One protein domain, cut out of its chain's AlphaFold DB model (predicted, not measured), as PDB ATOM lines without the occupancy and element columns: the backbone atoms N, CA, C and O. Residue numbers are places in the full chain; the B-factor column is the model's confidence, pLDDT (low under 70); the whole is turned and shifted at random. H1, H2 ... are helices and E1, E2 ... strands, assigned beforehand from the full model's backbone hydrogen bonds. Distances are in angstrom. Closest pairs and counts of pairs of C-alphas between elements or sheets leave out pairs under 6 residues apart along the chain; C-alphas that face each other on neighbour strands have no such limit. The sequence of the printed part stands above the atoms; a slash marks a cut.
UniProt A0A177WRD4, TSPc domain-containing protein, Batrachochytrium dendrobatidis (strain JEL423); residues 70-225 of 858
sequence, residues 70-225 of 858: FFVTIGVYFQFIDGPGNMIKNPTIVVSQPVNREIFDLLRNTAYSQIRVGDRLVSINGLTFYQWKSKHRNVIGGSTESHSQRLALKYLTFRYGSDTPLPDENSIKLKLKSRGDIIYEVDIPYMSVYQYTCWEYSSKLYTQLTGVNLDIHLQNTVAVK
ATOM      1  N   PHE A  70      25.569  22.896  -1.699       91.94
ATOM      2  CA  PHE A  70      25.117  21.591  -2.168       91.94
ATOM      3  C   PHE A  70      25.807  21.180  -3.467       91.94
ATOM      4  O   PHE A  70      26.090  21.999  -4.343       91.94
ATOM      5  N   PHE A  71      25.974  19.876  -3.645       92.81
ATOM      6  CA  PHE A  71      26.113  19.262  -4.957       92.81
ATOM      7  C   PHE A  71      25.229  18.014  -5.031       92.81
ATOM      8  O   PHE A  71      24.912  17.403  -4.011       92.81
ATOM      9  N   VAL A  72      24.840  17.622  -6.242       93.31
ATOM     10  CA  VAL A  72      24.193  16.325  -6.485       93.31
ATOM     11  C   VAL A  72      25.097  15.403  -7.284       93.31
ATOM     12  O   VAL A  72      25.920  15.849  -8.091       93.31
ATOM     13  N   THR A  73      24.918  14.100  -7.092       93.75
ATOM     14  CA  THR A  73      25.576  13.066  -7.892       93.75
ATOM     15  C   THR A  73      24.657  11.883  -8.165       93.75
ATOM     16  O   THR A  73      23.713  11.629  -7.424       93.75
ATOM     17  N   ILE A  74      24.968  11.138  -9.224       93.38
ATOM     18  CA  ILE A  74      24.369   9.830  -9.523       93.38
ATOM     19  C   ILE A  74      25.314   8.661  -9.213       93.38
ATOM     20  O   ILE A  74      24.974   7.519  -9.486       93.38
ATOM     21  N   GLY A  75      26.528   8.912  -8.707       91.69
ATOM     22  CA  GLY A  75      27.483   7.865  -8.309       91.69
ATOM     23  C   GLY A  75      28.129   7.037  -9.436       91.69
ATOM     24  O   GLY A  75      29.018   6.235  -9.137       91.69
ATOM     25  N   VAL A  76      27.734   7.239 -10.703       93.75
ATOM     26  CA  VAL A  76      28.243   6.527 -11.894       93.75
ATOM     27  C   VAL A  76      29.218   7.400 -12.692       93.75
ATOM     28  O   VAL A  76      28.824   8.414 -13.270       93.75
ATOM     29  N   TYR A  77      30.487   6.995 -12.757       94.50
ATOM     30  CA  TYR A  77      31.543   7.692 -13.501       94.50
ATOM     31  C   TYR A  77      31.627   7.182 -14.943       94.50
ATOM     32  O   TYR A  77      31.521   5.979 -15.176       94.50
ATOM     33  N   PHE A  78      31.872   8.084 -15.897       96.06
ATOM     34  CA  PHE A  78      31.940   7.772 -17.326       96.06
ATOM     35  C   PHE A  78      33.263   8.202 -17.963       96.06
ATOM     36  O   PHE A  78      33.878   9.182 -17.541       96.06
ATOM     37  N   GLN A  79      33.672   7.507 -19.026       95.38
ATOM     38  CA  GLN A  79      34.812   7.882 -19.864       95.38
ATOM     39  C   GLN A  79      34.534   7.582 -21.339       95.38
ATOM     40  O   GLN A  79      33.814   6.638 -21.674       95.38
ATOM     41  N   PHE A  80      35.115   8.396 -22.219       95.88
ATOM     42  CA  PHE A  80      35.150   8.136 -23.655       95.88
ATOM     43  C   PHE A  80      36.208   7.078 -23.974       95.88
ATOM     44  O   PHE A  80      37.356   7.214 -23.548       95.88
ATOM     45  N   ILE A  81      35.834   6.069 -24.755       95.75
ATOM     46  CA  ILE A  81      36.758   5.070 -25.302       95.75
ATOM     47  C   ILE A  81      36.813   5.154 -26.829       95.75
ATOM     48  O   ILE A  81      35.985   5.803 -27.473       95.75
ATOM     49  N   ASP A  82      37.813   4.496 -27.402       94.81
ATOM     50  CA  ASP A  82      37.907   4.234 -28.835       94.81
ATOM     51  C   ASP A  82      36.699   3.415 -29.337       94.81
ATOM     52  O   ASP A  82      36.138   2.597 -28.601       94.81
ATOM     53  N   GLY A  83      36.278   3.638 -30.584       91.00
ATOM     54  CA  GLY A  83      35.085   3.000 -31.142       91.00
ATOM     55  C   GLY A  83      34.645   3.550 -32.507       91.00
ATOM     56  O   GLY A  83      35.167   4.562 -32.966       91.00
ATOM     57  N   PRO A  84      33.659   2.905 -33.163       86.75
ATOM     58  CA  PRO A  84      33.339   3.126 -34.580       86.75
ATOM     59  C   PRO A  84      32.550   4.414 -34.876       86.75
ATOM     60  O   PRO A  84      32.345   4.765 -36.035       86.75
ATOM     61  N   GLY A  85      32.046   5.102 -33.849       82.44
ATOM     62  CA  GLY A  85      31.254   6.320 -34.008       82.44
ATOM     63  C   GLY A  85      32.113   7.584 -34.073       82.44
ATOM     64  O   GLY A  85      33.135   7.700 -33.398       82.44
ATOM     65  N   ASN A  86      31.672   8.580 -34.849       87.81
ATOM     66  CA  ASN A  86      32.284   9.909 -34.830       87.81
ATOM     67  C   ASN A  86      32.241  10.482 -33.403       87.81
ATOM     68  O   ASN A  86      31.157  10.747 -32.890       87.81
ATOM     69  N   MET A  87      33.409  10.734 -32.802       84.94
ATOM     70  CA  MET A  87      33.546  11.195 -31.413       84.94
ATOM     71  C   MET A  87      32.620  12.364 -31.045       84.94
ATOM     72  O   MET A  87      32.107  12.405 -29.934       84.94
ATOM     73  N   ILE A  88      32.371  13.312 -31.954       86.75
ATOM     74  CA  ILE A  88      31.551  14.491 -31.654       86.75
ATOM     75  C   ILE A  88      30.060  14.133 -31.580       86.75
ATOM     76  O   ILE A  88      29.397  14.439 -30.588       86.75
ATOM     77  N   LYS A  89      29.531  13.467 -32.615       90.50
ATOM     78  CA  LYS A  89      28.089  13.195 -32.770       90.50
ATOM     79  C   LYS A  89      27.624  11.866 -32.157       90.50
ATOM     80  O   LYS A  89      26.465  11.755 -31.774       90.50
ATOM     81  N   ASN A  90      28.503  10.870 -32.083       93.69
ATOM     82  CA  ASN A  90      28.224   9.513 -31.605       93.69
ATOM     83  C   ASN A  90      29.450   8.904 -30.873       93.69
ATOM     84  O   ASN A  90      30.036   7.934 -31.359       93.69
ATOM     85  N   PRO A  91      29.898   9.489 -29.743       95.69
ATOM     86  CA  PRO A  91      31.011   8.947 -28.962       95.69
ATOM     87  C   PRO A  91      30.667   7.604 -28.311       95.69
ATOM     88  O   PRO A  91      29.560   7.410 -27.810       95.69
ATOM     89  N   THR A  92      31.657   6.713 -28.205       97.25
ATOM     90  CA  THR A  92      31.532   5.511 -27.366       97.25
ATOM     91  C   THR A  92      31.869   5.874 -25.919       97.25
ATOM     92  O   THR A  92      32.995   6.265 -25.614       97.25
ATOM     93  N   ILE A  93      30.882   5.765 -25.028       98.06
ATOM     94  CA  ILE A  93      30.994   6.101 -23.601       98.06
ATOM     95  C   ILE A  93      30.760   4.839 -22.776       98.06
ATOM     96  O   ILE A  93      29.772   4.138 -23.001       98.06
ATOM     97  N   VAL A  94      31.622   4.578 -21.795       97.75
ATOM     98  CA  VAL A  94      31.474   3.460 -20.850       97.75
ATOM     99  C   VAL A  94      31.560   3.922 -19.401       97.75
ATOM    100  O   VAL A  94      32.165   4.956 -19.104       97.75
ATOM    101  N   VAL A  95      30.968   3.142 -18.498       97.31
ATOM    102  CA  VAL A  95      31.155   3.274 -17.048       97.31
ATOM    103  C   VAL A  95      32.617   2.970 -16.713       97.31
ATOM    104  O   VAL A  95      33.095   1.868 -16.982       97.31
ATOM    105  N   SER A  96      33.335   3.944 -16.154       94.12
ATOM    106  CA  SER A  96      34.803   3.922 -16.043       94.12
ATOM    107  C   SER A  96      35.351   3.651 -14.645       94.12
ATOM    108  O   SER A  96      36.542   3.400 -14.493       94.12
ATOM    109  N   GLN A  97      34.504   3.687 -13.616       90.38
ATOM    110  CA  GLN A  97      34.875   3.335 -12.245       90.38
ATOM    111  C   GLN A  97      33.760   2.509 -11.599       90.38
ATOM    112  O   GLN A  97      32.597   2.655 -11.991       90.38
ATOM    113  N   PRO A  98      34.070   1.672 -10.590       85.56
ATOM    114  CA  PRO A  98      33.046   1.092  -9.735       85.56
ATOM    115  C   PRO A  98      32.150   2.196  -9.167       85.56
ATOM    116  O   PRO A  98      32.645   3.239  -8.729       85.56
ATOM    117  N   VAL A  99      30.839   1.954  -9.175       84.44
ATOM    118  CA  VAL A  99      29.844   2.852  -8.579       84.44
ATOM    119  C   VAL A  99      30.220   3.218  -7.142       84.44
ATOM    120  O   VAL A  99      30.790   2.399  -6.415       84.44
ATOM    121  N   ASN A 100      29.918   4.453  -6.721       83.38
ATOM    122  CA  ASN A 100      30.175   4.885  -5.343       83.38
ATOM    123  C   ASN A 100      29.557   3.870  -4.357       83.38
ATOM    124  O   ASN A 100      28.371   3.560  -4.459       83.38
ATOM    125  N   ARG A 101      30.368   3.367  -3.414       82.56
ATOM    126  CA  ARG A 101      29.981   2.295  -2.488       82.56
ATOM    127  C   ARG A 101      28.829   2.684  -1.564       82.56
ATOM    128  O   ARG A 101      27.947   1.868  -1.359       82.56
ATOM    129  N   GLU A 102      28.819   3.900  -1.033       82.88
ATOM    130  CA  GLU A 102      27.769   4.379  -0.124       82.88
ATOM    131  C   GLU A 102      26.430   4.462  -0.870       82.88
ATOM    132  O   GLU A 102      25.413   3.962  -0.397       82.88
ATOM    133  N   ILE A 103      26.454   4.991  -2.098       83.81
ATOM    134  CA  ILE A 103      25.284   5.050  -2.987       83.81
ATOM    135  C   ILE A 103      24.849   3.639  -3.417       83.81
ATOM    136  O   ILE A 103      23.659   3.344  -3.443       83.81
ATOM    137  N   PHE A 104      25.789   2.736  -3.712       86.12
ATOM    138  CA  PHE A 104      25.491   1.338  -4.035       86.12
ATOM    139  C   PHE A 104      24.907   0.567  -2.848       86.12
ATOM    140  O   PHE A 104      24.010  -0.242  -3.050       86.12
ATOM    141  N   ASP A 105      25.380   0.815  -1.627       86.19
ATOM    142  CA  ASP A 105      24.881   0.159  -0.420       86.19
ATOM    143  C   ASP A 105      23.464   0.663  -0.068       86.19
ATOM    144  O   ASP A 105      22.618  -0.149   0.302       86.19
ATOM    145  N   LEU A 106      23.160   1.949  -0.304       85.69
ATOM    146  CA  LEU A 106      21.802   2.514  -0.219       85.69
ATOM    147  C   LEU A 106      20.856   1.986  -1.315       85.69
ATOM    148  O   LEU A 106      19.707   1.648  -1.038       85.69
ATOM    149  N   LEU A 107      21.324   1.899  -2.564       87.50
ATOM    150  CA  LEU A 107      20.512   1.537  -3.735       87.50
ATOM    151  C   LEU A 107      20.618   0.050  -4.123       87.50
ATOM    152  O   LEU A 107      20.186  -0.335  -5.215       87.50
ATOM    153  N   ARG A 108      21.178  -0.801  -3.251       88.94
ATOM    154  CA  ARG A 108      21.551  -2.197  -3.553       88.94
ATOM    155  C   ARG A 108      20.387  -3.045  -4.076       88.94
ATOM    156  O   ARG A 108      20.580  -3.891  -4.946       88.94
ATOM    157  N   ASN A 109      19.182  -2.780  -3.581       88.69
ATOM    158  CA  ASN A 109      17.966  -3.528  -3.908       88.69
ATOM    159  C   ASN A 109      17.201  -2.939  -5.116       88.69
ATOM    160  O   ASN A 109      16.033  -3.251  -5.320       88.69
ATOM    161  N   THR A 110      17.842  -2.071  -5.905       90.75
ATOM    162  CA  THR A 110      17.269  -1.423  -7.100       90.75
ATOM    163  C   THR A 110      18.058  -1.793  -8.360       90.75
ATOM    164  O   THR A 110      19.158  -2.339  -8.274       90.75
ATOM    165  N   ALA A 111      17.558  -1.427  -9.546       91.06
ATOM    166  CA  ALA A 111      18.276  -1.621 -10.811       91.06
ATOM    167  C   ALA A 111      19.669  -0.943 -10.857       91.06
ATOM    168  O   ALA A 111      20.521  -1.355 -11.642       91.06
ATOM    169  N   TYR A 112      19.954   0.031  -9.978       93.38
ATOM    170  CA  TYR A 112      21.288   0.627  -9.826       93.38
ATOM    171  C   TYR A 112      22.376  -0.416  -9.528       93.38
ATOM    172  O   TYR A 112      23.503  -0.301 -10.012       93.38
ATOM    173  N   SER A 113      22.048  -1.481  -8.789       92.12
ATOM    174  CA  SER A 113      23.018  -2.524  -8.445       92.12
ATOM    175  C   SER A 113      23.377  -3.455  -9.608       92.12
ATOM    176  O   SER A 113      24.248  -4.314  -9.447       92.12
ATOM    177  N   GLN A 114      22.791  -3.264 -10.795       93.94
ATOM    178  CA  GLN A 114      23.152  -3.970 -12.030       93.94
ATOM    179  C   GLN A 114      24.356  -3.336 -12.752       93.94
ATOM    180  O   GLN A 114      25.039  -4.035 -13.492       93.94
ATOM    181  N   ILE A 115      24.667  -2.059 -12.493       96.12
ATOM    182  CA  ILE A 115      25.688  -1.284 -13.223       96.12
ATOM    183  C   ILE A 115      27.108  -1.829 -12.970       96.12
ATOM    184  O   ILE A 115      27.517  -2.010 -11.818       96.12
ATOM    185  N   ARG A 116      27.888  -2.083 -14.031       94.94
ATOM    186  CA  ARG A 116      29.280  -2.576 -13.963       94.94
ATOM    187  C   ARG A 116      30.255  -1.683 -14.731       94.94
ATOM    188  O   ARG A 116      29.881  -0.947 -15.639       94.94
ATOM    189  N   VAL A 117      31.542  -1.791 -14.389       95.56
ATOM    190  CA  VAL A 117      32.636  -1.173 -15.158       95.56
ATOM    191  C   VAL A 117      32.688  -1.779 -16.561       95.56
ATOM    192  O   VAL A 117      32.629  -3.000 -16.722       95.56
ATOM    193  N   GLY A 118      32.805  -0.918 -17.570       95.94
ATOM    194  CA  GLY A 118      32.801  -1.284 -18.984       95.94
ATOM    195  C   GLY A 118      31.413  -1.381 -19.630       95.94
ATOM    196  O   GLY A 118      31.349  -1.583 -20.840       95.94
ATOM    197  N   ASP A 119      30.318  -1.206 -18.882       97.94
ATOM    198  CA  ASP A 119      28.978  -1.114 -19.476       97.94
ATOM    199  C   ASP A 119      28.844   0.186 -20.287       97.94
ATOM    200  O   ASP A 119      29.279   1.259 -19.858       97.94
ATOM    201  N   ARG A 120      28.252   0.100 -21.483       98.00
ATOM    202  CA  ARG A 120      28.189   1.194 -22.459       98.00
ATOM    203  C   ARG A 120      26.936   2.042 -22.274       98.00
ATOM    204  O   ARG A 120      25.826   1.513 -22.281       98.00
ATOM    205  N   LEU A 121      27.096   3.361 -22.201       98.38
ATOM    206  CA  LEU A 121      25.978   4.305 -22.179       98.38
ATOM    207  C   LEU A 121      25.328   4.392 -23.568       98.38
ATOM    208  O   LEU A 121      26.008   4.647 -24.561       98.38
ATOM    209  N   VAL A 122      24.013   4.169 -23.636       98.06
ATOM    210  CA  VAL A 122      23.221   4.175 -24.880       98.06
ATOM    211  C   VAL A 122      22.390   5.453 -24.992       98.06
ATOM    212  O   VAL A 122      22.438   6.130 -26.019       98.06
ATOM    213  N   SER A 123      21.643   5.811 -23.944       98.31
ATOM    214  CA  SER A 123      20.853   7.047 -23.909       98.31
ATOM    215  C   SER A 123      20.626   7.571 -22.487       98.31
ATOM    216  O   SER A 123      20.757   6.842 -21.504       98.31
ATOM    217  N   ILE A 124      20.304   8.861 -22.399       98.62
ATOM    218  CA  ILE A 124      20.053   9.628 -21.178       98.62
ATOM    219  C   ILE A 124      18.687  10.304 -21.341       98.62
ATOM    220  O   ILE A 124      18.512  11.127 -22.242       98.62
ATOM    221  N   ASN A 125      17.705   9.953 -20.509       97.69
ATOM    222  CA  ASN A 125      16.301  10.374 -20.640       97.69
ATOM    223  C   ASN A 125      15.766  10.188 -22.080       97.69
ATOM    224  O   ASN A 125      15.143  11.082 -22.649       97.69
ATOM    225  N   GLY A 126      16.082   9.045 -22.703       97.88
ATOM    226  CA  GLY A 126      15.706   8.709 -24.084       97.88
ATOM    227  C   GLY A 126      16.550   9.368 -25.188       97.88
ATOM    228  O   GLY A 126      16.465   8.948 -26.337       97.88
ATOM    229  N   LEU A 127      17.405  10.343 -24.865       98.44
ATOM    230  CA  LEU A 127      18.254  11.056 -25.828       98.44
ATOM    231  C   LEU A 127      19.643  10.417 -25.951       98.44
ATOM    232  O   LEU A 127      20.230  10.000 -24.955       98.44
ATOM    233  N   THR A 128      20.235  10.418 -27.147       97.50
ATOM    234  CA  THR A 128      21.682  10.154 -27.290       97.50
ATOM    235  C   THR A 128      22.509  11.177 -26.501       97.50
ATOM    236  O   THR A 128      22.061  12.304 -26.276       97.50
ATOM    237  N   PHE A 129      23.750  10.838 -26.127       97.75
ATOM    238  CA  PHE A 129      24.628  11.768 -25.399       97.75
ATOM    239  C   PHE A 129      24.801  13.122 -26.110       97.75
ATOM    240  O   PHE A 129      24.762  14.163 -25.458       97.75
ATOM    241  N   TYR A 130      24.927  13.134 -27.442       96.50
ATOM    242  CA  TYR A 130      25.041  14.373 -28.216       96.50
ATOM    243  C   TYR A 130      23.769  15.234 -28.138       96.50
ATOM    244  O   TYR A 130      23.852  16.433 -27.865       96.50
ATOM    245  N   GLN A 131      22.584  14.634 -28.300       97.81
ATOM    246  CA  GLN A 131      21.301  15.338 -28.155       97.81
ATOM    247  C   GLN A 131      21.097  15.853 -26.722       97.81
ATOM    248  O   GLN A 131      20.718  17.009 -26.530       97.81
ATOM    249  N   TRP A 132      21.402  15.029 -25.714       97.81
ATOM    250  CA  TRP A 132      21.329  15.410 -24.304       97.81
ATOM    251  C   TRP A 132      22.285  16.566 -23.983       97.81
ATOM    252  O   TRP A 132      21.862  17.555 -23.380       97.81
ATOM    253  N   LYS A 133      23.540  16.511 -24.449       96.69
ATOM    254  CA  LYS A 133      24.492  17.622 -24.315       96.69
ATOM    255  C   LYS A 133      23.976  18.879 -25.010       96.69
ATOM    256  O   LYS A 133      24.057  19.960 -24.437       96.69
ATOM    257  N   SER A 134      23.420  18.753 -26.216       95.06
ATOM    258  CA  SER A 134      22.883  19.884 -26.981       95.06
ATOM    259  C   SER A 134      21.732  20.588 -26.242       95.06
ATOM    260  O   SER A 134      21.730  21.818 -26.159       95.06
ATOM    261  N   LYS A 135      20.826  19.830 -25.596       95.75
ATOM    262  CA  LYS A 135      19.775  20.376 -24.712       95.75
ATOM    263  C   LYS A 135      20.368  21.193 -23.552       95.75
ATOM    264  O   LYS A 135      19.898  22.292 -23.272       95.75
ATOM    265  N   HIS A 136      21.431  20.697 -22.917       94.75
ATOM    266  CA  HIS A 136      22.065  21.317 -21.741       94.75
ATOM    267  C   HIS A 136      23.261  22.237 -22.080       94.75
ATOM    268  O   HIS A 136      23.974  22.707 -21.194       94.75
ATOM    269  N   ARG A 137      23.489  22.557 -23.362       91.44
ATOM    270  CA  ARG A 137      24.721  23.211 -23.862       91.44
ATOM    271  C   ARG A 137      25.035  24.592 -23.268       91.44
ATOM    272  O   ARG A 137      26.164  25.063 -23.414       91.44
ATOM    273  N   ASN A 138      24.024  25.246 -22.689       89.44
ATOM    274  CA  ASN A 138      24.096  26.581 -22.086       89.44
ATOM    275  C   ASN A 138      24.507  26.527 -20.601       89.44
ATOM    276  O   ASN A 138      25.008  27.521 -20.094       89.44
ATOM    277  N   VAL A 139      24.308  25.384 -19.927       92.38
ATOM    278  CA  VAL A 139      24.673  25.156 -18.512       92.38
ATOM    279  C   VAL A 139      25.921  24.277 -18.354       92.38
ATOM    280  O   VAL A 139      26.501  24.224 -17.278       92.38
ATOM    281  N   ILE A 140      26.351  23.609 -19.432       93.94
ATOM    282  CA  ILE A 140      27.595  22.824 -19.499       93.94
ATOM    283  C   ILE A 140      28.812  23.692 -19.868       93.94
ATOM    284  O   ILE A 140      29.920  23.414 -19.420       93.94
ATOM    285  N   GLY A 141      28.631  24.728 -20.695       91.94
ATOM    286  CA  GLY A 141      29.730  25.592 -21.142       91.94
ATOM    287  C   GLY A 141      30.745  24.904 -22.077       91.94
ATOM    288  O   GLY A 141      30.380  24.049 -22.897       91.94
ATOM    289  N   GLY A 142      32.013  25.315 -21.941       93.06
ATOM    290  CA  GLY A 142      33.185  24.857 -22.707       93.06
ATOM    291  C   GLY A 142      33.443  25.652 -23.994       93.06
ATOM    292  O   GLY A 142      32.546  25.734 -24.835       93.06
ATOM    293  N   SER A 143      34.663  26.193 -24.146       94.75
ATOM    294  CA  SER A 143      35.097  26.956 -25.332       94.75
ATOM    295  C   SER A 143      35.154  26.066 -26.582       94.75
ATOM    296  O   SER A 143      34.448  26.313 -27.558       94.75
ATOM    297  N   THR A 144      35.937  24.976 -26.549       95.56
ATOM    298  CA  THR A 144      35.950  23.982 -27.636       95.56
ATOM    299  C   THR A 144      34.837  22.946 -27.473       95.56
ATOM    300  O   THR A 144      34.341  22.672 -26.376       95.56
ATOM    301  N   GLU A 145      34.467  22.296 -28.577       94.56
ATOM    302  CA  GLU A 145      33.516  21.179 -28.551       94.56
ATOM    303  C   GLU A 145      34.056  19.988 -27.735       94.56
ATOM    304  O   GLU A 145      33.297  19.377 -26.978       94.56
ATOM    305  N   SER A 146      35.368  19.720 -27.808       95.19
ATOM    306  CA  SER A 146      36.075  18.720 -26.991       95.19
ATOM    307  C   SER A 146      35.980  19.021 -25.492       95.19
ATOM    308  O   SER A 146      35.621  18.138 -24.708       95.19
ATOM    309  N   HIS A 147      36.192  20.276 -25.087       95.38
ATOM    310  CA  HIS A 147      35.988  20.710 -23.703       95.38
ATOM    311  C   HIS A 147      34.531  20.530 -23.270       95.38
ATOM    312  O   HIS A 147      34.243  19.910 -22.247       95.38
ATOM    313  N   SER A 148      33.594  21.003 -24.098       95.38
ATOM    314  CA  SER A 148      32.156  20.904 -23.847       95.38
ATOM    315  C   SER A 148      31.699  19.442 -23.698       95.38
ATOM    316  O   SER A 148      30.833  19.148 -22.878       95.38
ATOM    317  N   GLN A 149      32.300  18.490 -24.426       95.06
ATOM    318  CA  GLN A 149      32.054  17.053 -24.244       95.06
ATOM    319  C   GLN A 149      32.576  16.502 -22.905       95.06
ATOM    320  O   GLN A 149      31.855  15.755 -22.242       95.06
ATOM    321  N   ARG A 150      33.790  16.871 -22.475       94.50
ATOM    322  CA  ARG A 150      34.340  16.431 -21.178       94.50
ATOM    323  C   ARG A 150      33.560  17.036 -20.000       94.50
ATOM    324  O   ARG A 150      33.210  16.316 -19.065       94.50
ATOM    325  N   LEU A 151      33.184  18.314 -20.094       95.25
ATOM    326  CA  LEU A 151      32.288  18.976 -19.136       95.25
ATOM    327  C   LEU A 151      30.891  18.337 -19.108       95.25
ATOM    328  O   LEU A 151      30.299  18.235 -18.038       95.25
ATOM    329  N   ALA A 152      30.378  17.845 -20.239       96.94
ATOM    330  CA  ALA A 152      29.093  17.147 -20.287       96.94
ATOM    331  C   ALA A 152      29.108  15.796 -19.553       96.94
ATOM    332  O   ALA A 152      28.141  15.490 -18.861       96.94
ATOM    333  N   LEU A 153      30.197  15.016 -19.640       95.25
ATOM    334  CA  LEU A 153      30.356  13.823 -18.794       95.25
ATOM    335  C   LEU A 153      30.426  14.203 -17.308       95.25
ATOM    336  O   LEU A 153      29.771  13.565 -16.486       95.25
ATOM    337  N   LYS A 154      31.144  15.282 -16.957       94.25
ATOM    338  CA  LYS A 154      31.178  15.784 -15.573       94.25
ATOM    339  C   LYS A 154      29.774  16.168 -15.085       94.25
ATOM    340  O   LYS A 154      29.379  15.690 -14.030       94.25
ATOM    341  N   TYR A 155      29.018  16.950 -15.862       96.06
ATOM    342  CA  TYR A 155      27.653  17.415 -15.556       96.06
ATOM    343  C   TYR A 155      26.597  16.292 -15.503       96.06
ATOM    344  O   TYR A 155      25.529  16.457 -14.901       96.06
ATOM    345  N   LEU A 156      26.884  15.147 -16.133       96.38
ATOM    346  CA  LEU A 156      26.081  13.931 -16.023       96.38
ATOM    347  C   LEU A 156      26.286  13.246 -14.661       96.38
ATOM    348  O   LEU A 156      25.304  12.884 -14.021       96.38
ATOM    349  N   THR A 157      27.538  13.106 -14.201       94.00
ATOM    350  CA  THR A 157      27.854  12.433 -12.925       94.00
ATOM    351  C   THR A 157      27.714  13.337 -11.691       94.00
ATOM    352  O   THR A 157      27.302  12.852 -10.635       94.00
ATOM    353  N   PHE A 158      28.061  14.625 -11.793       92.56
ATOM    354  CA  PHE A 158      28.099  15.600 -10.692       92.56
ATOM    355  C   PHE A 158      27.611  16.985 -11.126       92.56
ATOM    356  O   PHE A 158      28.041  17.513 -12.152       92.56
ATOM    357  N   ARG A 159      26.806  17.637 -10.282       94.31
ATOM    358  CA  ARG A 159      26.440  19.056 -10.431       94.31
ATOM    359  C   ARG A 159      26.661  19.770  -9.109       94.31
ATOM    360  O   ARG A 159      25.995  19.450  -8.129       94.31
ATOM    361  N   TYR A 160      27.600  20.709  -9.078       93.19
ATOM    362  CA  TYR A 160      27.880  21.533  -7.903       93.19
ATOM    363  C   TYR A 160      27.046  22.810  -7.976       93.19
ATOM    364  O   TYR A 160      27.145  23.526  -8.973       93.19
ATOM    365  N   GLY A 161      26.267  23.120  -6.938       93.75
ATOM    366  CA  GLY A 161      25.458  24.344  -6.866       93.75
ATOM    367  C   GLY A 161      26.297  25.626  -6.880       93.75
ATOM    368  O   GLY A 161      25.785  26.704  -7.159       93.75
ATOM    369  N   SER A 162      27.603  25.512  -6.617       93.06
ATOM    370  CA  SER A 162      28.587  26.577  -6.796       93.06
ATOM    371  C   SER A 162      28.692  27.049  -8.246       93.06
ATOM    372  O   SER A 162      28.731  28.250  -8.475       93.06
ATOM    373  N   ASP A 163      28.711  26.136  -9.220       92.31
ATOM    374  CA  ASP A 163      29.140  26.437 -10.600       92.31
ATOM    375  C   ASP A 163      28.177  25.890 -11.672       92.31
ATOM    376  O   ASP A 163      28.412  26.037 -12.870       92.31
ATOM    377  N   THR A 164      27.094  25.225 -11.262       93.69
ATOM    378  CA  THR A 164      26.077  24.638 -12.145       93.69
ATOM    379  C   THR A 164      24.694  24.667 -11.485       93.69
ATOM    380  O   THR A 164      24.606  24.502 -10.268       93.69
ATOM    381  N   PRO A 165      23.593  24.816 -12.247       93.31
ATOM    382  CA  PRO A 165      22.267  24.603 -11.691       93.31
ATOM    383  C   PRO A 165      22.086  23.125 -11.312       93.31
ATOM    384  O   PRO A 165      22.323  22.215 -12.120       93.31
ATOM    385  N   LEU A 166      21.646  22.914 -10.072       92.69
ATOM    386  CA  LEU A 166      21.108  21.647  -9.574       92.69
ATOM    387  C   LEU A 166      19.885  21.230 -10.426       92.69
ATOM    388  O   LEU A 166      19.255  22.099 -11.032       92.69
ATOM    389  N   PRO A 167      19.565  19.927 -10.541       92.81
ATOM    390  CA  PRO A 167      18.397  19.469 -11.291       92.81
ATOM    391  C   PRO A 167      17.097  19.953 -10.639       92.81
ATOM    392  O   PRO A 167      17.017  20.048  -9.415       92.81
ATOM    393  N   ASP A 168      16.074  20.198 -11.459       90.12
ATOM    394  CA  ASP A 168      14.693  20.320 -10.978       90.12
ATOM    395  C   ASP A 168      14.014  18.926 -10.905       90.12
ATOM    396  O   ASP A 168      12.985  18.768 -10.251       90.12
ATOM    397  N   GLU A 169      14.588  17.895 -11.546       92.44
ATOM    398  CA  GLU A 169      14.146  16.496 -11.466       92.44
ATOM    399  C   GLU A 169      14.836  15.704 -10.331       92.44
ATOM    400  O   GLU A 169      16.036  15.835 -10.101       92.44
ATOM    401  N   ASN A 170      14.111  14.790  -9.672       90.94
ATOM    402  CA  ASN A 170      14.657  13.945  -8.591       90.94
ATOM    403  C   ASN A 170      15.513  12.753  -9.076       90.94
ATOM    404  O   ASN A 170      16.167  12.093  -8.265       90.94
ATOM    405  N   SER A 171      15.503  12.433 -10.372       94.12
ATOM    406  CA  SER A 171      16.190  11.266 -10.939       94.12
ATOM    407  C   SER A 171      16.582  11.460 -12.407       94.12
ATOM    408  O   SER A 171      16.148  12.403 -13.073       94.12
ATOM    409  N   ILE A 172      17.406  10.546 -12.922       96.81
ATOM    410  CA  ILE A 172      17.775  10.454 -14.336       96.81
ATOM    411  C   ILE A 172      17.655   9.009 -14.837       96.81
ATOM    412  O   ILE A 172      18.097   8.068 -14.178       96.81
ATOM    413  N   LYS A 173      17.076   8.833 -16.027       98.19
ATOM    414  CA  LYS A 173      16.936   7.541 -16.704       98.19
ATOM    415  C   LYS A 173      18.144   7.290 -17.594       98.19
ATOM    416  O   LYS A 173      18.326   7.982 -18.597       98.19
ATOM    417  N   LEU A 174      18.949   6.283 -17.267       98.44
ATOM    418  CA  LEU A 174      20.045   5.823 -18.117       98.44
ATOM    419  C   LEU A 174      19.672   4.514 -18.808       98.44
ATOM    420  O   LEU A 174      19.238   3.566 -18.159       98.44
ATOM    421  N   LYS A 175      19.906   4.441 -20.120       98.56
ATOM    422  CA  LYS A 175      19.891   3.189 -20.880       98.56
ATOM    423  C   LYS A 175      21.323   2.725 -21.084       98.56
ATOM    424  O   LYS A 175      22.141   3.472 -21.629       98.56
ATOM    425  N   LEU A 176      21.621   1.507 -20.653       98.50
ATOM    426  CA  LEU A 176      22.950   0.906 -20.698       98.50
ATOM    427  C   LEU A 176      22.919  -0.367 -21.557       98.50
ATOM    428  O   LEU A 176      21.890  -1.034 -21.663       98.50
ATOM    429  N   LYS A 177      24.052  -0.707 -22.174       98.00
ATOM    430  CA  LYS A 177      24.309  -2.021 -22.779       98.00
ATOM    431  C   LYS A 177      25.444  -2.673 -21.999       98.00
ATOM    432  O   LYS A 177      26.521  -2.085 -21.902       98.00
ATOM    433  N   SER A 178      25.201  -3.842 -21.414       97.00
ATOM    434  CA  SER A 178      26.214  -4.546 -20.631       97.00
ATOM    435  C   SER A 178      27.342  -5.075 -21.517       97.00
ATOM    436  O   SER A 178      27.201  -5.179 -22.736       97.00
ATOM    437  N   ARG A 179      28.457  -5.484 -20.902       93.19
ATOM    438  CA  ARG A 179      29.540  -6.201 -21.611       93.19
ATOM    439  C   ARG A 179      29.103  -7.535 -22.245       93.19
ATOM    440  O   ARG A 179      29.804  -8.038 -23.112       93.19
ATOM    441  N   GLY A 180      27.971  -8.099 -21.813       93.25
ATOM    442  CA  GLY A 180      27.310  -9.262 -22.421       93.25
ATOM    443  C   GLY A 180      26.203  -8.875 -23.406       93.25
ATOM    444  O   GLY A 180      25.281  -9.649 -23.626       93.25
ATOM    445  N   ASP A 181      26.244  -7.647 -23.927       94.38
ATOM    446  CA  ASP A 181      25.328  -7.072 -24.912       94.38
ATOM    447  C   ASP A 181      23.839  -6.939 -24.520       94.38
ATOM    448  O   ASP A 181      23.041  -6.397 -25.292       94.38
ATOM    449  N   ILE A 182      23.468  -7.300 -23.289       97.06
ATOM    450  CA  ILE A 182      22.128  -7.084 -22.726       97.06
ATOM    451  C   ILE A 182      21.866  -5.579 -22.582       97.06
ATOM    452  O   ILE A 182      22.623  -4.875 -21.910       97.06
ATOM    453  N   ILE A 183      20.780  -5.081 -23.176       97.88
ATOM    454  CA  ILE A 183      20.323  -3.694 -23.010       97.88
ATOM    455  C   ILE A 183      19.340  -3.623 -21.839       97.88
ATOM    456  O   ILE A 183      18.375  -4.381 -21.797       97.88
ATOM    457  N   TYR A 184      19.563  -2.685 -20.922       97.62
ATOM    458  CA  TYR A 184      18.724  -2.460 -19.745       97.62
ATOM    459  C   TYR A 184      18.590  -0.961 -19.437       97.62
ATOM    460  O   TYR A 184      19.348  -0.131 -19.949       97.62
ATOM    461  N   GLU A 185      17.596  -0.599 -18.627       97.69
ATOM    462  CA  GLU A 185      17.354   0.777 -18.187       97.69
ATOM    463  C   GLU A 185      17.385   0.871 -16.664       97.69
ATOM    464  O   GLU A 185      16.922  -0.029 -15.965       97.69
ATOM    465  N   VAL A 186      17.929   1.979 -16.161       96.50
ATOM    466  CA  VAL A 186      18.024   2.283 -14.734       96.50
ATOM    467  C   VAL A 186      17.536   3.707 -14.499       96.50
ATOM    468  O   VAL A 186      18.098   4.660 -15.040       96.50
ATOM    469  N   ASP A 187      16.514   3.851 -13.663       95.31
ATOM    470  CA  ASP A 187      16.122   5.127 -13.069       95.31
ATOM    471  C   ASP A 187      16.986   5.373 -11.822       95.31
ATOM    472  O   ASP A 187      16.852   4.677 -10.815       95.31
ATOM    473  N   ILE A 188      17.923   6.322 -11.907       94.06
ATOM    474  CA  ILE A 188      18.901   6.621 -10.852       94.06
ATOM    475  C   ILE A 188      18.480   7.903 -10.119       94.06
ATOM    476  O   ILE A 188      18.371   8.944 -10.773       94.06
ATOM    477  N   PRO A 189      18.259   7.885  -8.791       92.94
ATOM    478  CA  PRO A 189      17.968   9.097  -8.033       92.94
ATOM    479  C   PRO A 189      19.194  10.016  -7.955       92.94
ATOM    480  O   PRO A 189      20.337   9.555  -7.891       92.94
ATOM    481  N   TYR A 190      18.960  11.327  -7.916       92.19
ATOM    482  CA  TYR A 190      20.005  12.296  -7.598       92.19
ATOM    483  C   TYR A 190      20.266  12.308  -6.090       92.19
ATOM    484  O   TYR A 190      19.427  12.739  -5.303       92.19
ATOM    485  N   MET A 191      21.455  11.863  -5.688       89.31
ATOM    486  CA  MET A 191      21.889  11.889  -4.294       89.31
ATOM    487  C   MET A 191      22.374  13.295  -3.939       89.31
ATOM    488  O   MET A 191      23.324  13.790  -4.555       89.31
ATOM    489  N   SER A 192      21.729  13.930  -2.958       87.69
ATOM    490  CA  SER A 192      22.090  15.264  -2.471       87.69
ATOM    491  C   SER A 192      23.175  15.185  -1.402       87.69
ATOM    492  O   SER A 192      23.112  14.359  -0.486       87.69
ATOM    493  N   VAL A 193      24.175  16.056  -1.510       85.56
ATOM    494  CA  VAL A 193      25.311  16.133  -0.591       85.56
ATOM    495  C   VAL A 193      25.604  17.598  -0.283       85.56
ATOM    496  O   VAL A 193      25.603  18.427  -1.194       85.56
ATOM    497  N   TYR A 194      25.879  17.932   0.980       87.81
ATOM    498  CA  TYR A 194      26.172  19.314   1.377       87.81
ATOM    499  C   TYR A 194      27.407  19.456   2.267       87.81
ATOM    500  O   TYR A 194      27.709  18.593   3.095       87.81
ATOM    501  N   GLN A 195      28.102  20.584   2.108       89.00
ATOM    502  CA  GLN A 195      29.219  20.986   2.958       89.00
ATOM    503  C   GLN A 195      28.693  21.637   4.243       89.00
ATOM    504  O   GLN A 195      28.113  22.725   4.203       89.00
ATOM    505  N   TYR A 196      28.964  21.009   5.392       88.62
ATOM    506  CA  TYR A 196      28.481  21.487   6.693       88.62
ATOM    507  C   TYR A 196      28.879  22.946   6.999       88.62
ATOM    508  O   TYR A 196      28.010  23.741   7.345       88.62
ATOM    509  N   THR A 197      30.154  23.333   6.829       90.88
ATOM    510  CA  THR A 197      30.623  24.704   7.141       90.88
ATOM    511  C   THR A 197      30.007  25.765   6.235       90.88
ATOM    512  O   THR A 197      29.650  26.839   6.711       90.88
ATOM    513  N   CYS A 198      29.816  25.458   4.949       93.19
ATOM    514  CA  CYS A 198      29.115  26.356   4.036       93.19
ATOM    515  C   CYS A 198      27.676  26.582   4.510       93.19
ATOM    516  O   CYS A 198      27.240  27.729   4.628       93.19
ATOM    517  N   TRP A 199      26.951  25.503   4.827       93.00
ATOM    518  CA  TRP A 199      25.567  25.604   5.284       93.00
ATOM    519  C   TRP A 199      25.444  26.342   6.619       93.00
ATOM    520  O   TRP A 199      24.614  27.237   6.728       93.00
ATOM    521  N   GLU A 200      26.278  26.025   7.610       91.94
ATOM    522  CA  GLU A 200      26.266  26.645   8.943       91.94
ATOM    523  C   GLU A 200      26.386  28.177   8.879       91.94
ATOM    524  O   GLU A 200      25.605  28.890   9.508       91.94
ATOM    525  N   TYR A 201      27.323  28.693   8.080       94.44
ATOM    526  CA  TYR A 201      27.534  30.136   7.938       94.44
ATOM    527  C   TYR A 201      26.446  30.780   7.064       94.44
ATOM    528  O   TYR A 201      25.913  31.836   7.409       94.44
ATOM    529  N   SER A 202      26.071  30.129   5.959       94.12
ATOM    530  CA  SER A 202      25.152  30.708   4.971       94.12
ATOM    531  C   SER A 202      23.691  30.690   5.419       94.12
ATOM    532  O   SER A 202      22.988  31.675   5.220       94.12
ATOM    533  N   SER A 203      23.229  29.608   6.057       93.56
ATOM    534  CA  SER A 203      21.869  29.527   6.614       93.56
ATOM    535  C   SER A 203      21.680  30.516   7.765       93.56
ATOM    536  O   SER A 203      20.679  31.224   7.798       93.56
ATOM    537  N   LYS A 204      22.681  30.662   8.642       94.44
ATOM    538  CA  LYS A 204      22.681  31.666   9.714       94.44
ATOM    539  C   LYS A 204      22.571  33.092   9.172       94.44
ATOM    540  O   LYS A 204      21.761  33.863   9.684       94.44
ATOM    541  N   LEU A 205      23.351  33.442   8.145       94.81
ATOM    542  CA  LEU A 205      23.242  34.748   7.492       94.81
ATOM    543  C   LEU A 205      21.866  34.924   6.828       94.81
ATOM    544  O   LEU A 205      21.250  35.976   6.972       94.81
ATOM    545  N   TYR A 206      21.354  33.891   6.156       93.69
ATOM    546  CA  TYR A 206      20.041  33.926   5.511       93.69
ATOM    547  C   TYR A 206      18.907  34.167   6.524       93.69
ATOM    548  O   TYR A 206      18.100  35.075   6.317       93.69
ATOM    549  N   THR A 207      18.898  33.464   7.664       94.31
ATOM    550  CA  THR A 207      17.989  33.742   8.793       94.31
ATOM    551  C   THR A 207      18.122  35.190   9.272       94.31
ATOM    552  O   THR A 207      17.115  35.852   9.500       94.31
ATOM    553  N   GLN A 208      19.349  35.703   9.420       95.38
ATOM    554  CA  GLN A 208      19.592  37.068   9.907       95.38
ATOM    555  C   GLN A 208      19.111  38.162   8.942       95.38
ATOM    556  O   GLN A 208      18.719  39.231   9.404       95.38
ATOM    557  N   LEU A 209      19.136  37.912   7.630       92.50
ATOM    558  CA  LEU A 209      18.703  38.869   6.606       92.50
ATOM    559  C   LEU A 209      17.202  38.785   6.287       92.50
ATOM    560  O   LEU A 209      16.604  39.802   5.947       92.50
ATOM    561  N   THR A 210      16.596  37.598   6.381       91.50
ATOM    562  CA  THR A 210      15.221  37.344   5.899       91.50
ATOM    563  C   THR A 210      14.212  37.005   6.999       91.50
ATOM    564  O   THR A 210      13.009  37.019   6.751       91.50
ATOM    565  N   GLY A 211      14.675  36.638   8.198       94.00
ATOM    566  CA  GLY A 211      13.851  36.030   9.249       94.00
ATOM    567  C   GLY A 211      13.453  34.568   8.986       94.00
ATOM    568  O   GLY A 211      12.877  33.930   9.867       94.00
ATOM    569  N   VAL A 212      13.763  34.010   7.810       91.31
ATOM    570  CA  VAL A 212      13.387  32.646   7.417       91.31
ATOM    571  C   VAL A 212      14.478  31.661   7.828       91.31
ATOM    572  O   VAL A 212      15.589  31.692   7.304       91.31
ATOM    573  N   ASN A 213      14.140  30.742   8.734       90.81
ATOM    574  CA  ASN A 213      14.997  29.600   9.043       90.81
ATOM    575  C   ASN A 213      14.934  28.560   7.922       90.81
ATOM    576  O   ASN A 213      13.851  28.147   7.511       90.81
ATOM    577  N   LEU A 214      16.104  28.119   7.462       87.44
ATOM    578  CA  LEU A 214      16.235  27.046   6.484       87.44
ATOM    579  C   LEU A 214      16.467  25.708   7.195       87.44
ATOM    580  O   LEU A 214      17.401  25.585   7.985       87.44
ATOM    581  N   ASP A 215      15.646  24.707   6.880       80.19
ATOM    582  CA  ASP A 215      15.821  23.320   7.327       80.19
ATOM    583  C   ASP A 215      16.457  22.452   6.224       80.19
ATOM    584  O   ASP A 215      16.334  22.751   5.033       80.19
ATOM    585  N   ILE A 216      17.115  21.356   6.615       73.50
ATOM    586  CA  ILE A 216      17.542  20.291   5.702       73.50
ATOM    587  C   ILE A 216      16.728  19.040   6.015       73.50
ATOM    588  O   ILE A 216      16.990  18.334   6.989       73.50
ATOM    589  N   HIS A 217      15.812  18.681   5.119       65.25
ATOM    590  CA  HIS A 217      15.177  17.371   5.164       65.25
ATOM    591  C   HIS A 217      16.212  16.276   4.836       65.25
ATOM    592  O   HIS A 217      16.616  16.064   3.689       65.25
ATOM    593  N   LEU A 218      16.668  15.584   5.884       55.44
ATOM    594  CA  LEU A 218      17.800  14.650   5.842       55.44
ATOM    595  C   LEU A 218      17.538  13.347   5.065       55.44
ATOM    596  O   LEU A 218      18.490  12.639   4.756       55.44
ATOM    597  N   GLN A 219      16.282  13.021   4.733       54.09
ATOM    598  CA  GLN A 219      15.890  11.695   4.219       54.09
ATOM    599  C   GLN A 219      16.663  11.239   2.965       54.09
ATOM    600  O   GLN A 219      16.940  10.051   2.840       54.09
ATOM    601  N   ASN A 220      17.055  12.168   2.084       52.25
ATOM    602  CA  ASN A 220      17.846  11.898   0.871       52.25
ATOM    603  C   ASN A 220      19.162  12.710   0.817       52.25
ATOM    604  O   ASN A 220      19.727  12.906  -0.262       52.25
ATOM    605  N   THR A 221      19.635  13.219   1.962       56.22
ATOM    606  CA  THR A 221      20.706  14.229   2.021       56.22
ATOM    607  C   THR A 221      21.864  13.771   2.909       56.22
ATOM    608  O   THR A 221      21.739  13.725   4.132       56.22
ATOM    609  N   VAL A 222      23.023  13.477   2.312       59.09
ATOM    610  CA  VAL A 222      24.221  13.047   3.055       59.09
ATOM    611  C   VAL A 222      25.031  14.265   3.513       59.09
ATOM    612  O   VAL A 222      25.493  15.074   2.705       59.09
ATOM    613  N   ALA A 223      25.225  14.393   4.826       55.03
ATOM    614  CA  ALA A 223      25.998  15.474   5.431       55.03
ATOM    615  C   ALA A 223      27.510  15.208   5.356       55.03
ATOM    616  O   ALA A 223      28.022  14.300   6.015       55.03
ATOM    617  N   VAL A 224      28.246  16.042   4.616       56.41
ATOM    618  CA  VAL A 224      29.709  15.961   4.522       56.41
ATOM    619  C   VAL A 224      30.337  16.973   5.482       56.41
ATOM    620  O   VAL A 224      30.249  18.193   5.309       56.41
ATOM    621  N   LYS A 225      30.970  16.453   6.541       43.47
ATOM    622  CA  LYS A 225      31.701  17.266   7.526       43.47
ATOM    623  C   LYS A 225      32.941  17.869   6.863       43.47
ATOM    624  O   LYS A 225      33.729  17.149   6.266       43.47
TER     625      LYS A 225
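What this domain is: This is residues 70 to 225 of the 858 residues of the protein "TSPc domain-containing protein" of Batrachochytrium dendrobatidis (strain JEL423) (UniProt A0A177WRD4). Three small sheets wrap round a common core as a rough, incomplete barrel: the twisted sheet E4, E6, E7, the hairpin E2 and E3 beside E4, and a third sheet reached where E7 runs on into E8. H5 packs on E2 on one side of this body, H2 covers E7 on another, and H6 leads away as an arm that makes much of the length, before the chain folds back to E9. The printed part has 156 residues, with six named helices and nine named strands in the order E1 E2 E3 H1 H2 E4 H3 H4 H5 E5 E6 E7 E8 H6 E9, of mixed class. The sheets run E5 E1 E8 E9, mixed, and E4 E6 E7 and E2 E3, both antiparallel. The whole is compact, with a radius of gyration of the C-alphas of 17.4 A and spans of 58 by 40 by 23 A.

Where its parts are: Find C-alpha 70 at (25.117, 21.591, -2.168), where E1, residues 70 to 73, begins. Next come E2, 78 to 81, E3, 92 to 95, H1, 101 to 106, H2, 111 to 114, E4, 120 to 124, H3, 129 to 135, and H4, 137 to 140. From C-alpha 145 at (33.516, 21.179, -28.551), H5 runs 18.8 A to 157, directly before E5, 158 to 160. E6, 171 to 177, is 19.6 A long and E7, 183 to 189, 19.8 A; E8 is 191 to 195. H6, 196 to 210, covers 20.7 A, and E9, 221 to 224, ends at (29.709, 15.961, 4.522).

How they stand to each other: Look first at inner strand E1: it is antiparallel to E8, N 71 to O 193 2.9 A, and to E5, N 72 to O 159 2.9 A. E8 and E9 are parallel, N 222 to O 192 2.9 A; E8, H6, E9 form a strand-helix-strand unit, two parallel neighbours with a helix between, its crossover right-handed. H6 only grazes this sheet with residues 196 to 199. E7 runs on into E8 at 39 degrees. In the strongly twisted sheet, E6 pairs with its hairpin partner E7, N 174 to O 186 2.9 A, and with E4, N 122 to O 175 2.8 A. H2 is over E7 at a height over the sheet of 7.4 A, the C-alphas of Ala 111 and Val 186 being closest at 5.5 A. H1 is close to H2 but not clearly touching, C-alphas 104 and 113 6.4 A apart. The C-alphas of Val 94 in E3 and Arg 120 in E4 are 4.3 A apart; the hairpin E2 and E3 has N 79 to O 94 at 3.0 A. H5 touches H4, closest C-alphas Ile 140 and Ala 152 at 5.9 A. H3 only grazes the sheet E4 E6 E7. Every O i to N i+4 pair is within hydrogen-bond range in H1, H3 and H5, and 10 of 11 in H6; H2 and H4 are too short for one, with 1 of 1 and 0 of 1 O i to N i+3 pairs within range.

The domain as a whole: The farthest C-alphas, Pro 84 and Gly 211, are 58.2 A apart. The printed part has no cut, and no link is long. Mean pLDDT of the printed part is 90.9; look at residues 217 to 225 for values under 70.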